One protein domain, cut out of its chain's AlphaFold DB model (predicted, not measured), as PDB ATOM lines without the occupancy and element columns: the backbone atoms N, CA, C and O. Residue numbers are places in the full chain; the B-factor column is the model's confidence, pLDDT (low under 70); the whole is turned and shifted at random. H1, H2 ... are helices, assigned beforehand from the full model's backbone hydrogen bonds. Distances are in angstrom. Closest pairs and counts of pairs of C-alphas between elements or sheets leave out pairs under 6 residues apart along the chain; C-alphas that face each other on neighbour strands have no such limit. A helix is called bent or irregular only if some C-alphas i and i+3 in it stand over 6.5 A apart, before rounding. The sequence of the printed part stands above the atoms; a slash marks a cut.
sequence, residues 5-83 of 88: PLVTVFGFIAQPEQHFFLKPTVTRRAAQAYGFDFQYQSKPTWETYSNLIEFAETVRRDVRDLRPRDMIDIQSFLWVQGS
ATOM      1  N   PRO A   5       4.254  37.954  -3.678       97.19
ATOM      2  CA  PRO A   5       4.496  37.009  -2.600       97.19
ATOM      3  C   PRO A   5       3.354  36.971  -1.577       97.19
ATOM      4  O   PRO A   5       2.879  35.898  -1.223       97.19
ATOM      5  N   LEU A   6       2.848  38.132  -1.148       97.44
ATOM      6  CA  LEU A   6       1.798  38.195  -0.131       97.44
ATOM      7  C   LEU A   6       0.490  37.545  -0.600       97.44
ATOM      8  O   LEU A   6      -0.142  36.826   0.168       97.44
ATOM      9  N   VAL A   7       0.086  37.781  -1.851       97.44
ATOM     10  CA  VAL A   7      -1.190  37.254  -2.367       97.44
ATOM     11  C   VAL A   7      -1.122  35.786  -2.792       97.44
ATOM     12  O   VAL A   7      -2.165  35.177  -2.993       97.44
ATOM     13  N   THR A   8       0.078  35.205  -2.915       98.19
ATOM     14  CA  THR A   8       0.251  33.805  -3.347       98.19
ATOM     15  C   THR A   8       0.735  32.864  -2.243       98.19
ATOM     16  O   THR A   8       0.474  31.667  -2.332       98.19
ATOM     17  N   VAL A   9       1.378  33.364  -1.177       97.75
ATOM     18  CA  VAL A   9       1.965  32.509  -0.124       97.75
ATOM     19  C   VAL A   9       0.927  31.676   0.631       97.75
ATOM     20  O   VAL A   9       1.151  30.495   0.873       97.75
ATOM     21  N   PHE A  10      -0.227  32.256   0.974       97.56
ATOM     22  CA  PHE A  10      -1.235  31.549   1.770       97.56
ATOM     23  C   PHE A  10      -1.880  30.403   0.993       97.56
ATOM     24  O   PHE A  10      -1.992  29.302   1.523       97.56
ATOM     25  N   GLY A  11      -2.255  30.642  -0.269       97.12
ATOM     26  CA  GLY A  11      -2.791  29.597  -1.140       97.12
ATOM     27  C   GLY A  11      -1.772  28.484  -1.370       97.12
ATOM     28  O   GLY A  11      -2.108  27.317  -1.217       97.12
ATOM     29  N   PHE A  12      -0.518  28.850  -1.652       97.88
ATOM     30  CA  PHE A  12       0.576  27.901  -1.854       97.88
ATOM     31  C   PHE A  12       0.801  26.977  -0.649       97.88
ATOM     32  O   PHE A  12       0.953  25.777  -0.829       97.88
ATOM     33  N   ILE A  13       0.773  27.511   0.577       97.44
ATOM     34  CA  ILE A  13       0.943  26.703   1.795       97.44
ATOM     35  C   ILE A  13      -0.310  25.867   2.093       97.44
ATOM     36  O   ILE A  13      -0.197  24.717   2.507       97.44
ATOM     37  N   ALA A  14      -1.505  26.440   1.926       98.19
ATOM     38  CA  ALA A  14      -2.751  25.786   2.324       98.19
ATOM     39  C   ALA A  14      -3.226  24.713   1.331       98.19
ATOM     40  O   ALA A  14      -3.857  23.744   1.744       98.19
ATOM     41  N   GLN A  15      -2.971  24.897   0.032       98.19
ATOM     42  CA  GLN A  15      -3.394  23.991  -1.041       98.19
ATOM     43  C   GLN A  15      -2.283  23.870  -2.104       98.19
ATOM     44  O   GLN A  15      -2.440  24.349  -3.235       98.19
ATOM     45  N   PRO A  16      -1.153  23.225  -1.763       97.94
ATOM     46  CA  PRO A  16       0.012  23.123  -2.646       97.94
ATOM     47  C   PRO A  16      -0.256  22.300  -3.913       97.94
ATOM     48  O   PRO A  16       0.499  22.386  -4.871       97.94
ATOM     49  N   GLU A  17      -1.346  21.534  -3.968       98.00
ATOM     50  CA  GLU A  17      -1.750  20.815  -5.182       98.00
ATOM     51  C   GLU A  17      -2.283  21.730  -6.293       98.00
ATOM     52  O   GLU A  17      -2.349  21.306  -7.443       98.00
ATOM     53  N   GLN A  18      -2.698  22.957  -5.955       97.00
ATOM     54  CA  GLN A  18      -3.404  23.866  -6.868       97.00
ATOM     55  C   GLN A  18      -2.713  25.218  -7.034       97.00
ATOM     56  O   GLN A  18      -2.839  25.864  -8.073       97.00
ATOM     57  N   HIS A  19      -2.037  25.694  -5.989       98.44
ATOM     58  CA  HIS A  19      -1.502  27.048  -5.950       98.44
ATOM     59  C   HIS A  19       0.016  27.057  -6.044       98.44
ATOM     60  O   HIS A  19       0.689  26.216  -5.462       98.44
ATOM     61  N   PHE A  20       0.551  28.076  -6.716       98.38
ATOM     62  CA  PHE A  20       1.985  28.317  -6.849       98.38
ATOM     63  C   PHE A  20       2.387  29.637  -6.178       98.38
ATOM     64  O   PHE A  20       1.636  30.616  -6.224       98.38
ATOM     65  N   PHE A  21       3.578  29.687  -5.570       98.00
ATOM     66  CA  PHE A  21       4.106  30.896  -4.928       98.00
ATOM     67  C   PHE A  21       4.976  31.715  -5.887       98.00
ATOM     68  O   PHE A  21       6.000  31.244  -6.386       98.00
ATOM     69  N   LEU A  22       4.586  32.970  -6.126       98.00
ATOM     70  CA  LEU A  22       5.248  33.835  -7.099       98.00
ATOM     71  C   LEU A  22       6.359  34.673  -6.458       98.00
ATOM     72  O   LEU A  22       6.096  35.665  -5.771       98.00
ATOM     73  N   LYS A  23       7.613  34.328  -6.776       95.69
ATOM     74  CA  LYS A  23       8.805  35.161  -6.537       95.69
ATOM     75  C   LYS A  23       9.223  35.834  -7.855       95.69
ATOM     76  O   LYS A  23       9.857  35.165  -8.675       95.69
ATOM     77  N   PRO A  24       8.904  37.123  -8.098       95.56
ATOM     78  CA  PRO A  24       8.980  37.719  -9.436       95.56
ATOM     79  C   PRO A  24      10.319  37.588 -10.171       95.56
ATOM     80  O   PRO A  24      10.334  37.306 -11.364       95.56
ATOM     81  N   THR A  25      11.448  37.806  -9.495       95.00
ATOM     82  CA  THR A  25      12.771  37.752 -10.144       95.00
ATOM     83  C   THR A  25      13.125  36.333 -10.574       95.00
ATOM     84  O   THR A  25      13.348  36.098 -11.756       95.00
ATOM     85  N   VAL A  26      13.096  35.388  -9.631       95.44
ATOM     86  CA  VAL A  26      13.447  33.982  -9.876       95.44
ATOM     87  C   VAL A  26      12.487  33.341 -10.876       95.44
ATOM     88  O   VAL A  26      12.926  32.674 -11.798       95.44
ATOM     89  N   THR A  27      11.181  33.604 -10.757       97.00
ATOM     90  CA  THR A  27      10.173  32.986 -11.637       97.00
ATOM     91  C   THR A  27      10.311  33.456 -13.083       97.00
ATOM     92  O   THR A  27      10.190  32.650 -13.995       97.00
ATOM     93  N   ARG A  28      10.612  34.745 -13.309       97.44
ATOM     94  CA  ARG A  28      10.854  35.266 -14.664       97.44
ATOM     95  C   ARG A  28      12.115  34.679 -15.291       97.44
ATOM     96  O   ARG A  28      12.081  34.318 -16.459       97.44
ATOM     97  N   ARG A  29      13.200  34.563 -14.518       96.81
ATOM     98  CA  ARG A  29      14.437  33.920 -14.985       96.81
ATOM     99  C   ARG A  29      14.208  32.449 -15.317       96.81
ATOM    100  O   ARG A  29      14.575  32.018 -16.400       96.81
ATOM    101  N   ALA A  30      13.521  31.721 -14.439       96.81
ATOM    102  CA  ALA A  30      13.181  30.325 -14.673       96.81
ATOM    103  C   ALA A  30      12.275  30.153 -15.905       96.81
ATOM    104  O   ALA A  30      12.528  29.279 -16.720       96.81
ATOM    105  N   ALA A  31      11.270  31.015 -16.104       97.75
ATOM    106  CA  ALA A  31      10.436  30.988 -17.310       97.75
ATOM    107  C   ALA A  31      11.254  31.233 -18.587       97.75
ATOM    108  O   ALA A  31      11.079  30.522 -19.572       97.75
ATOM    109  N   GLN A  32      12.190  32.186 -18.551       96.88
ATOM    110  CA  GLN A  32      13.097  32.453 -19.664       96.88
ATOM    111  C   GLN A  32      14.003  31.248 -19.966       96.88
ATOM    112  O   GLN A  32      14.110  30.863 -21.127       96.88
ATOM    113  N   ALA A  33      14.614  30.640 -18.945       95.00
ATOM    114  CA  ALA A  33      15.455  29.450 -19.091       95.00
ATOM    115  C   ALA A  33      14.660  28.239 -19.610       95.00
ATOM    116  O   ALA A  33      15.145  27.486 -20.451       95.00
ATOM    117  N   TYR A  34      13.411  28.093 -19.163       96.12
ATOM    118  CA  TYR A  34      12.494  27.046 -19.610       96.12
ATOM    119  C   TYR A  34      11.933  27.287 -21.023       96.12
ATOM    120  O   TYR A  34      11.391  26.373 -21.640       96.12
ATOM    121  N   GLY A  35      12.029  28.514 -21.549       97.06
ATOM    122  CA  GLY A  35      11.429  28.899 -22.828       97.06
ATOM    123  C   GLY A  35       9.910  29.111 -22.772       97.06
ATOM    124  O   GLY A  35       9.238  28.977 -23.793       97.06
ATOM    125  N   PHE A  36       9.358  29.432 -21.598       98.19
ATOM    126  CA  PHE A  36       7.939  29.748 -21.416       98.19
ATOM    127  C   PHE A  36       7.698  31.264 -21.474       98.19
ATOM    128  O   PHE A  36       8.352  32.036 -20.768       98.19
ATOM    129  N   ASP A  37       6.720  31.700 -22.271       98.12
ATOM    130  CA  ASP A  37       6.358  33.116 -22.423       98.12
ATOM    131  C   ASP A  37       5.493  33.615 -21.249       98.12
ATOM    132  O   ASP A  37       4.272  33.767 -21.346       98.12
ATOM    133  N   PHE A  38       6.135  33.821 -20.095       98.25
ATOM    134  CA  PHE A  38       5.461  34.232 -18.866       98.25
ATOM    135  C   PHE A  38       5.038  35.712 -18.907       98.25
ATOM    136  O   PHE A  38       5.864  36.622 -18.777       98.25
ATOM    137  N   GLN A  39       3.725  35.948 -18.998       98.06
ATOM    138  CA  GLN A  39       3.078  37.263 -19.102       98.06
ATOM    139  C   GLN A  39       3.053  38.010 -17.757       98.06
ATOM    140  O   GLN A  39       2.004  38.251 -17.155       98.06
ATOM    141  N   TYR A  40       4.229  38.374 -17.251       98.06
ATOM    142  CA  TYR A  40       4.366  39.004 -15.942       98.06
ATOM    143  C   TYR A  40       3.899  40.467 -15.917       98.06
ATOM    144  O   TYR A  40       4.456  41.330 -16.597       98.06
ATOM    145  N   GLN A  41       2.986  40.781 -14.995       97.75
ATOM    146  CA  GLN A  41       2.688  42.152 -14.575       97.75
ATOM    147  C   GLN A  41       3.129  42.383 -13.129       97.75
ATOM    148  O   GLN A  41       3.008  41.506 -12.281       97.75
ATOM    149  N   SER A  42       3.634  43.578 -12.806       95.81
ATOM    150  CA  SER A  42       4.124  43.884 -11.451       95.81
ATOM    151  C   SER A  42       3.010  44.005 -10.409       95.81
ATOM    152  O   SER A  42       3.200  43.622  -9.252       95.81
ATOM    153  N   LYS A  43       1.841  44.508 -10.818       96.25
ATOM    154  CA  LYS A  43       0.629  44.553  -9.998       96.25
ATOM    155  C   LYS A  43      -0.052  43.177 -10.022       96.25
ATOM    156  O   LYS A  43      -0.193  42.625 -11.109       96.25
ATOM    157  N   PRO A  44      -0.521  42.647  -8.877       97.44
ATOM    158  CA  PRO A  44      -1.309  41.420  -8.859       97.44
ATOM    159  C   PRO A  44      -2.552  41.489  -9.750       97.44
ATOM    160  O   PRO A  44      -3.383  42.383  -9.578       97.44
ATOM    161  N   THR A  45      -2.669  40.540 -10.679       97.75
ATOM    162  CA  THR A  45      -3.813  40.375 -11.589       97.75
ATOM    163  C   THR A  45      -4.156  38.898 -11.773       97.75
ATOM    164  O   THR A  45      -3.308  38.029 -11.588       97.75
ATOM    165  N   TRP A  46      -5.399  38.580 -12.130       97.56
ATOM    166  CA  TRP A  46      -5.778  37.184 -12.371       97.56
ATOM    167  C   TRP A  46      -5.062  36.607 -13.600       97.56
ATOM    168  O   TRP A  46      -4.639  35.454 -13.592       97.56
ATOM    169  N   GLU A  47      -4.862  37.420 -14.631       98.50
ATOM    170  CA  GLU A  47      -4.218  37.039 -15.887       98.50
ATOM    171  C   GLU A  47      -2.781  36.558 -15.651       98.50
ATOM    172  O   GLU A  47      -2.401  35.482 -16.099       98.50
ATOM    173  N   THR A  48      -1.998  37.300 -14.859       98.38
ATOM    174  CA  THR A  48      -0.626  36.882 -14.523       98.38
ATOM    175  C   THR A  48      -0.627  35.621 -13.654       98.38
ATOM    176  O   THR A  48       0.239  34.764 -13.805       98.38
ATOM    177  N   TYR A  49      -1.583  35.493 -12.725       98.44
ATOM    178  CA  TYR A  49      -1.636  34.333 -11.835       98.44
ATOM    179  C   TYR A  49      -2.050  33.056 -12.571       98.44
ATOM    180  O   TYR A  49      -1.431  32.016 -12.386       98.44
ATOM    181  N   SER A  50      -3.052  33.129 -13.444       98.56
ATOM    182  CA  SER A  50      -3.473  31.990 -14.266       98.56
ATOM    183  C   SER A  50      -2.369  31.536 -15.224       98.56
ATOM    184  O   SER A  50      -2.104  30.340 -15.298       98.56
ATOM    185  N   ASN A  51      -1.643  32.466 -15.857       98.69
ATOM    186  CA  ASN A  51      -0.484  32.129 -16.690       98.69
ATOM    187  C   ASN A  51       0.696  31.552 -15.877       98.69
ATOM    188  O   ASN A  51       1.415  30.684 -16.362       98.69
ATOM    189  N   LEU A  52       0.871  31.962 -14.612       98.62
ATOM    190  CA  LEU A  52       1.825  31.320 -13.697       98.62
ATOM    191  C   LEU A  52       1.439  29.867 -13.385       98.62
ATOM    192  O   LEU A  52       2.312  29.003 -13.350       98.62
ATOM    193  N   ILE A  53       0.157  29.596 -13.124       98.56
ATOM    194  CA  ILE A  53      -0.315  28.227 -12.875       98.56
ATOM    195  C   ILE A  53      -0.145  27.370 -14.133       98.56
ATOM    196  O   ILE A  53       0.338  26.247 -14.035       98.56
ATOM    197  N   GLU A  54      -0.449  27.908 -15.315       98.75
ATOM    198  CA  GLU A  54      -0.188  27.243 -16.597       98.75
ATOM    199  C   GLU A  54       1.297  26.898 -16.777       98.75
ATOM    200  O   GLU A  54       1.628  25.778 -17.181       98.75
ATOM    201  N   PHE A  55       2.198  27.823 -16.428       98.62
ATOM    202  CA  PHE A  55       3.634  27.564 -16.446       98.62
ATOM    203  C   PHE A  55       4.007  26.409 -15.506       98.62
ATOM    204  O   PHE A  55       4.658  25.453 -15.927       98.62
ATOM    205  N   ALA A  56       3.554  26.453 -14.252       98.44
ATOM    206  CA  ALA A  56       3.859  25.422 -13.263       98.44
ATOM    207  C   ALA A  56       3.300  24.040 -13.651       98.44
ATOM    208  O   ALA A  56       3.993  23.035 -13.502       98.44
ATOM    209  N   GLU A  57       2.087  23.977 -14.204       98.56
ATOM    210  CA  GLU A  57       1.483  22.727 -14.685       98.56
ATOM    211  C   GLU A  57       2.177  22.182 -15.939       98.56
ATOM    212  O   GLU A  57       2.350  20.969 -16.079       98.56
ATOM    213  N   THR A  58       2.640  23.064 -16.830       98.56
ATOM    214  CA  THR A  58       3.475  22.669 -17.974       98.56
ATOM    215  C   THR A  58       4.739  21.972 -17.480       98.56
ATOM    216  O   THR A  58       5.012  20.843 -17.883       98.56
ATOM    217  N   VAL A  59       5.444  22.587 -16.526       98.25
ATOM    218  CA  VAL A  59       6.639  22.002 -15.905       98.25
ATOM    219  C   VAL A  59       6.297  20.672 -15.229       98.25
ATOM    220  O   VAL A  59       6.955  19.672 -15.503       98.25
ATOM    221  N   ARG A  60       5.235  20.614 -14.408       98.31
ATOM    222  CA  ARG A  60       4.781  19.388 -13.717       98.31
ATOM    223  C   ARG A  60       4.550  18.230 -14.682       98.31
ATOM    224  O   ARG A  60       4.945  17.100 -14.393       98.31
ATOM    225  N   ARG A  61       3.913  18.499 -15.823       98.44
ATOM    226  CA  ARG A  61       3.652  17.497 -16.861       98.44
ATOM    227  C   ARG A  61       4.942  17.002 -17.507       98.44
ATOM    228  O   ARG A  61       5.055  15.802 -17.773       98.44
ATOM    229  N   ASP A  62       5.869  17.908 -17.780       98.38
ATOM    230  CA  ASP A  62       7.095  17.605 -18.509       98.38
ATOM    231  C   ASP A  62       8.093  16.824 -17.630       98.38
ATOM    232  O   ASP A  62       8.784  15.950 -18.147       98.38
ATOM    233  N   VAL A  63       8.084  17.030 -16.303       97.50
ATOM    234  CA  VAL A  63       8.913  16.286 -15.322       97.50
ATOM    235  C   VAL A  63       8.173  15.147 -14.601       97.50
ATOM    236  O   VAL A  63       8.568  14.703 -13.519       97.50
ATOM    237  N   ARG A  64       7.054  14.665 -15.155       97.88
ATOM    238  CA  ARG A  64       6.175  13.672 -14.500       97.88
ATOM    239  C   ARG A  64       6.865  12.355 -14.128       97.88
ATOM    240  O   ARG A  64       6.412  11.653 -13.227       97.88
ATOM    241  N   ASP A  65       7.926  11.994 -14.840       98.06
ATOM    242  CA  ASP A  65       8.737  10.802 -14.598       98.06
ATOM    243  C   ASP A  65       9.491  10.874 -13.262       98.06
ATOM    244  O   ASP A  65       9.680   9.838 -12.619       98.06
ATOM    245  N   LEU A  66       9.798  12.087 -12.785       97.62
ATOM    246  CA  LEU A  66      10.351  12.350 -11.451       97.62
ATOM    247  C   LEU A  66       9.308  12.258 -10.327       97.62
ATOM    248  O   LEU A  66       9.675  12.256  -9.153       97.62
ATOM    249  N   ARG A  67       8.018  12.143 -10.674       97.88
ATOM    250  CA  ARG A  67       6.882  12.035  -9.741       97.88
ATOM    251  C   ARG A  67       6.831  13.186  -8.717       97.88
ATOM    252  O   ARG A  67       6.819  12.911  -7.513       97.88
ATOM    253  N   PRO A  68       6.780  14.456  -9.165       97.81
ATOM    254  CA  PRO A  68       6.598  15.582  -8.252       97.81
ATOM    255  C   PRO A  68       5.281  15.419  -7.487       97.81
ATOM    256  O   PRO A  68       4.253  15.076  -8.080       97.81
ATOM    257  N   ARG A  69       5.310  15.651  -6.172       97.94
ATOM    258  CA  ARG A  69       4.129  15.507  -5.315       97.94
ATOM    259  C   ARG A  69       3.151  16.641  -5.581       97.94
ATOM    260  O   ARG A  69       2.017  16.378  -5.957       97.94
ATOM    261  N   ASP A  70       3.629  17.877  -5.488       98.31
ATOM    262  CA  ASP A  70       2.815  19.088  -5.541       98.31
ATOM    263  C   ASP A  70       3.598  20.282  -6.134       98.31
ATOM    264  O   ASP A  70       4.705  20.134  -6.665       98.31
ATOM    265  N   MET A  71       3.036  21.489  -6.039       98.19
ATOM    266  CA  MET A  71       3.670  22.715  -6.530       98.19
ATOM    267  C   MET A  71       4.911  23.143  -5.739       98.19
ATOM    268  O   MET A  71       5.668  23.985  -6.226       98.19
ATOM    269  N   ILE A  72       5.161  22.591  -4.549       98.00
ATOM    270  CA  ILE A  72       6.385  22.859  -3.781       98.00
ATOM    271  C   ILE A  72       7.571  22.174  -4.462       98.00
ATOM    272  O   ILE A  72       8.630  22.789  -4.625       98.00
ATOM    273  N   ASP A  73       7.386  20.937  -4.924       98.06
ATOM    274  CA  ASP A  73       8.410  20.225  -5.692       98.06
ATOM    275  C   ASP A  73       8.687  20.958  -7.026       98.06
ATOM    276  O   ASP A  73       9.846  21.173  -7.388       98.06
ATOM    277  N   ILE A  74       7.643  21.457  -7.706       98.06
ATOM    278  CA  ILE A  74       7.793  22.257  -8.940       98.06
ATOM    279  C   ILE A  74       8.503  23.587  -8.677       98.06
ATOM    280  O   ILE A  74       9.390  23.983  -9.434       98.06
ATOM    281  N   GLN A  75       8.164  24.275  -7.587       97.00
ATOM    282  CA  GLN A  75       8.865  25.493  -7.200       97.00
ATOM    283  C   GLN A  75      10.345  25.233  -6.924       97.00
ATOM    284  O   GLN A  75      11.184  26.049  -7.304       97.00
ATOM    285  N   SER A  76      10.665  24.112  -6.282       95.31
ATOM    286  CA  SER A  76      12.045  23.735  -5.975       95.31
ATOM    287  C   SER A  76      12.842  23.445  -7.249       95.31
ATOM    288  O   SER A  76      13.987  23.872  -7.362       95.31
ATOM    289  N   PHE A  77      12.221  22.806  -8.244       95.69
ATOM    290  CA  PHE A  77      12.819  22.611  -9.566       95.69
ATOM    291  C   PHE A  77      13.095  23.945 -10.279       95.69
ATOM    292  O   PHE A  77      14.214  24.195 -10.723       95.69
ATOM    293  N   LEU A  78      12.103  24.840 -10.334       95.38
ATOM    294  CA  LEU A  78      12.252  26.156 -10.967       95.38
ATOM    295  C   LEU A  78      13.252  27.062 -10.236       95.38
ATOM    296  O   LEU A  78      13.892  27.906 -10.863       95.38
ATOM    297  N   TRP A  79      13.421  26.890  -8.924       94.06
ATOM    298  CA  TRP A  79      14.411  27.633  -8.141       94.06
ATOM    299  C   TRP A  79      15.832  27.430  -8.667       94.06
ATOM    300  O   TRP A  79      16.567  28.408  -8.787       94.06
ATOM    301  N   VAL A  80      16.194  26.200  -9.042       92.38
ATOM    302  CA  VAL A  80      17.531  25.879  -9.574       92.38
ATOM    303  C   VAL A  80      17.805  26.597 -10.899       92.38
ATOM    304  O   VAL A  80      18.949  26.905 -11.189       92.38
ATOM    305  N   GLN A  81      16.771  26.925 -11.678       87.31
ATOM    306  CA  GLN A  81      16.928  27.618 -12.965       87.31
ATOM    307  C   GLN A  81      16.963  29.147 -12.852       87.31
ATOM    308  O   GLN A  81      17.405  29.827 -13.770       87.31
ATOM    309  N   GLY A  82      16.405  29.719 -11.781       84.44
ATOM    310  CA  GLY A  82      16.205  31.170 -11.679       84.44
ATOM    311  C   GLY A  82      16.955  31.859 -10.542       84.44
ATOM    312  O   GLY A  82      16.954  33.095 -10.473       84.44
ATOM    313  N   SER A  83      17.513  31.089  -9.608       88.19
ATOM    314  CA  SER A  83      18.218  31.602  -8.433       88.19
ATOM    315  C   SER A  83      19.662  31.959  -8.768       88.19
ATOM    316  O   SER A  83      20.339  31.220  -9.468       88.19
TER     317      SER A  83
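This is residues 5 to 83 of the 88 residues of an uncharacterized protein of Chthoniobacterales bacterium (UniProt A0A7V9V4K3). Four helices make a compact body in which the longest, H3, runs along one side and the other three lie on one side of it. H4 crosses about perpendicular to both H3 and H2, its first part packing on H3 and its last part on H2, while H1 touches no helix and residues 19 to 22 of the link after it run between H1 and H3. The long link from H2 loops back to the beginning of H3. The printed part has 79 residues with H1, H2, H3 and H4 in this order along the chain and no named strand; the class is all helix. The radius of gyration of the C-alphas is 11.5 A, and the C-alphas span 35 by 28 by 20 A.

H1, residues 5 to 14, is irregular: C-alphas 7 and 10 are 7.0 A apart, and its line is a rough one. H2, residues 24 to 34, and H1 are apart, but only just, with their closest C-alphas at 8.2 A. H3, residues 46 to 62, is apart from H1. H2 and H3 are close but not clearly touching, the closest C-alphas being those of Ala 31 and Phe 55, 7.7 A apart; they run the same way at a steep tilt of 43 degrees. H4, residues 71 to 82, touches H3 with residues 71 to 75 alone, and H3 touches H4 with residues 56 to 60 alone. Their closest C-alphas, of Arg 60 and Ile 74, are 6.3 A apart, and the two lines are about perpendicular at 90 degrees. H4 touches H2 with residues 78 to 82 alone, about perpendicular at 80 degrees; the closest C-alphas, of Val 26 and Gly 82, are 4.3 A apart. H1 and H4 are close but not clearly touching, with the C-alphas of Phe 12 and Met 71 closest at 7.6 A; they run opposite ways at a steep tilt of 41 degrees. In H2 and H3 every O i to N i+4 pair is within hydrogen-bond range; in H1 it is 4 of 6 and in H4 6 of 8.

H1 begins at C-alpha 5, at (4.496, 37.009, -2.600), and ends at Ala 14. H2, from Pro 24 to Tyr 34, is 15.2 A long from first to last C-alpha. H3 measures 24.2 A, from C-alpha 46 at (-5.778, 37.184, -12.371) to Asp 62. H4, 16.0 A long, begins at Met 71 and ends at C-alpha 82, at (16.205, 31.170, -11.679).

The two C-alphas farthest apart are those of Lys 43 and Asp 65, at 35.0 A. The printed part has no cut. The link from H2 to H3, 11 residues, is long; those from H1 to H2 and from H3 to H4 are short. The mean pLDDT of the printed part is 97.1, and no printed residue is under 70.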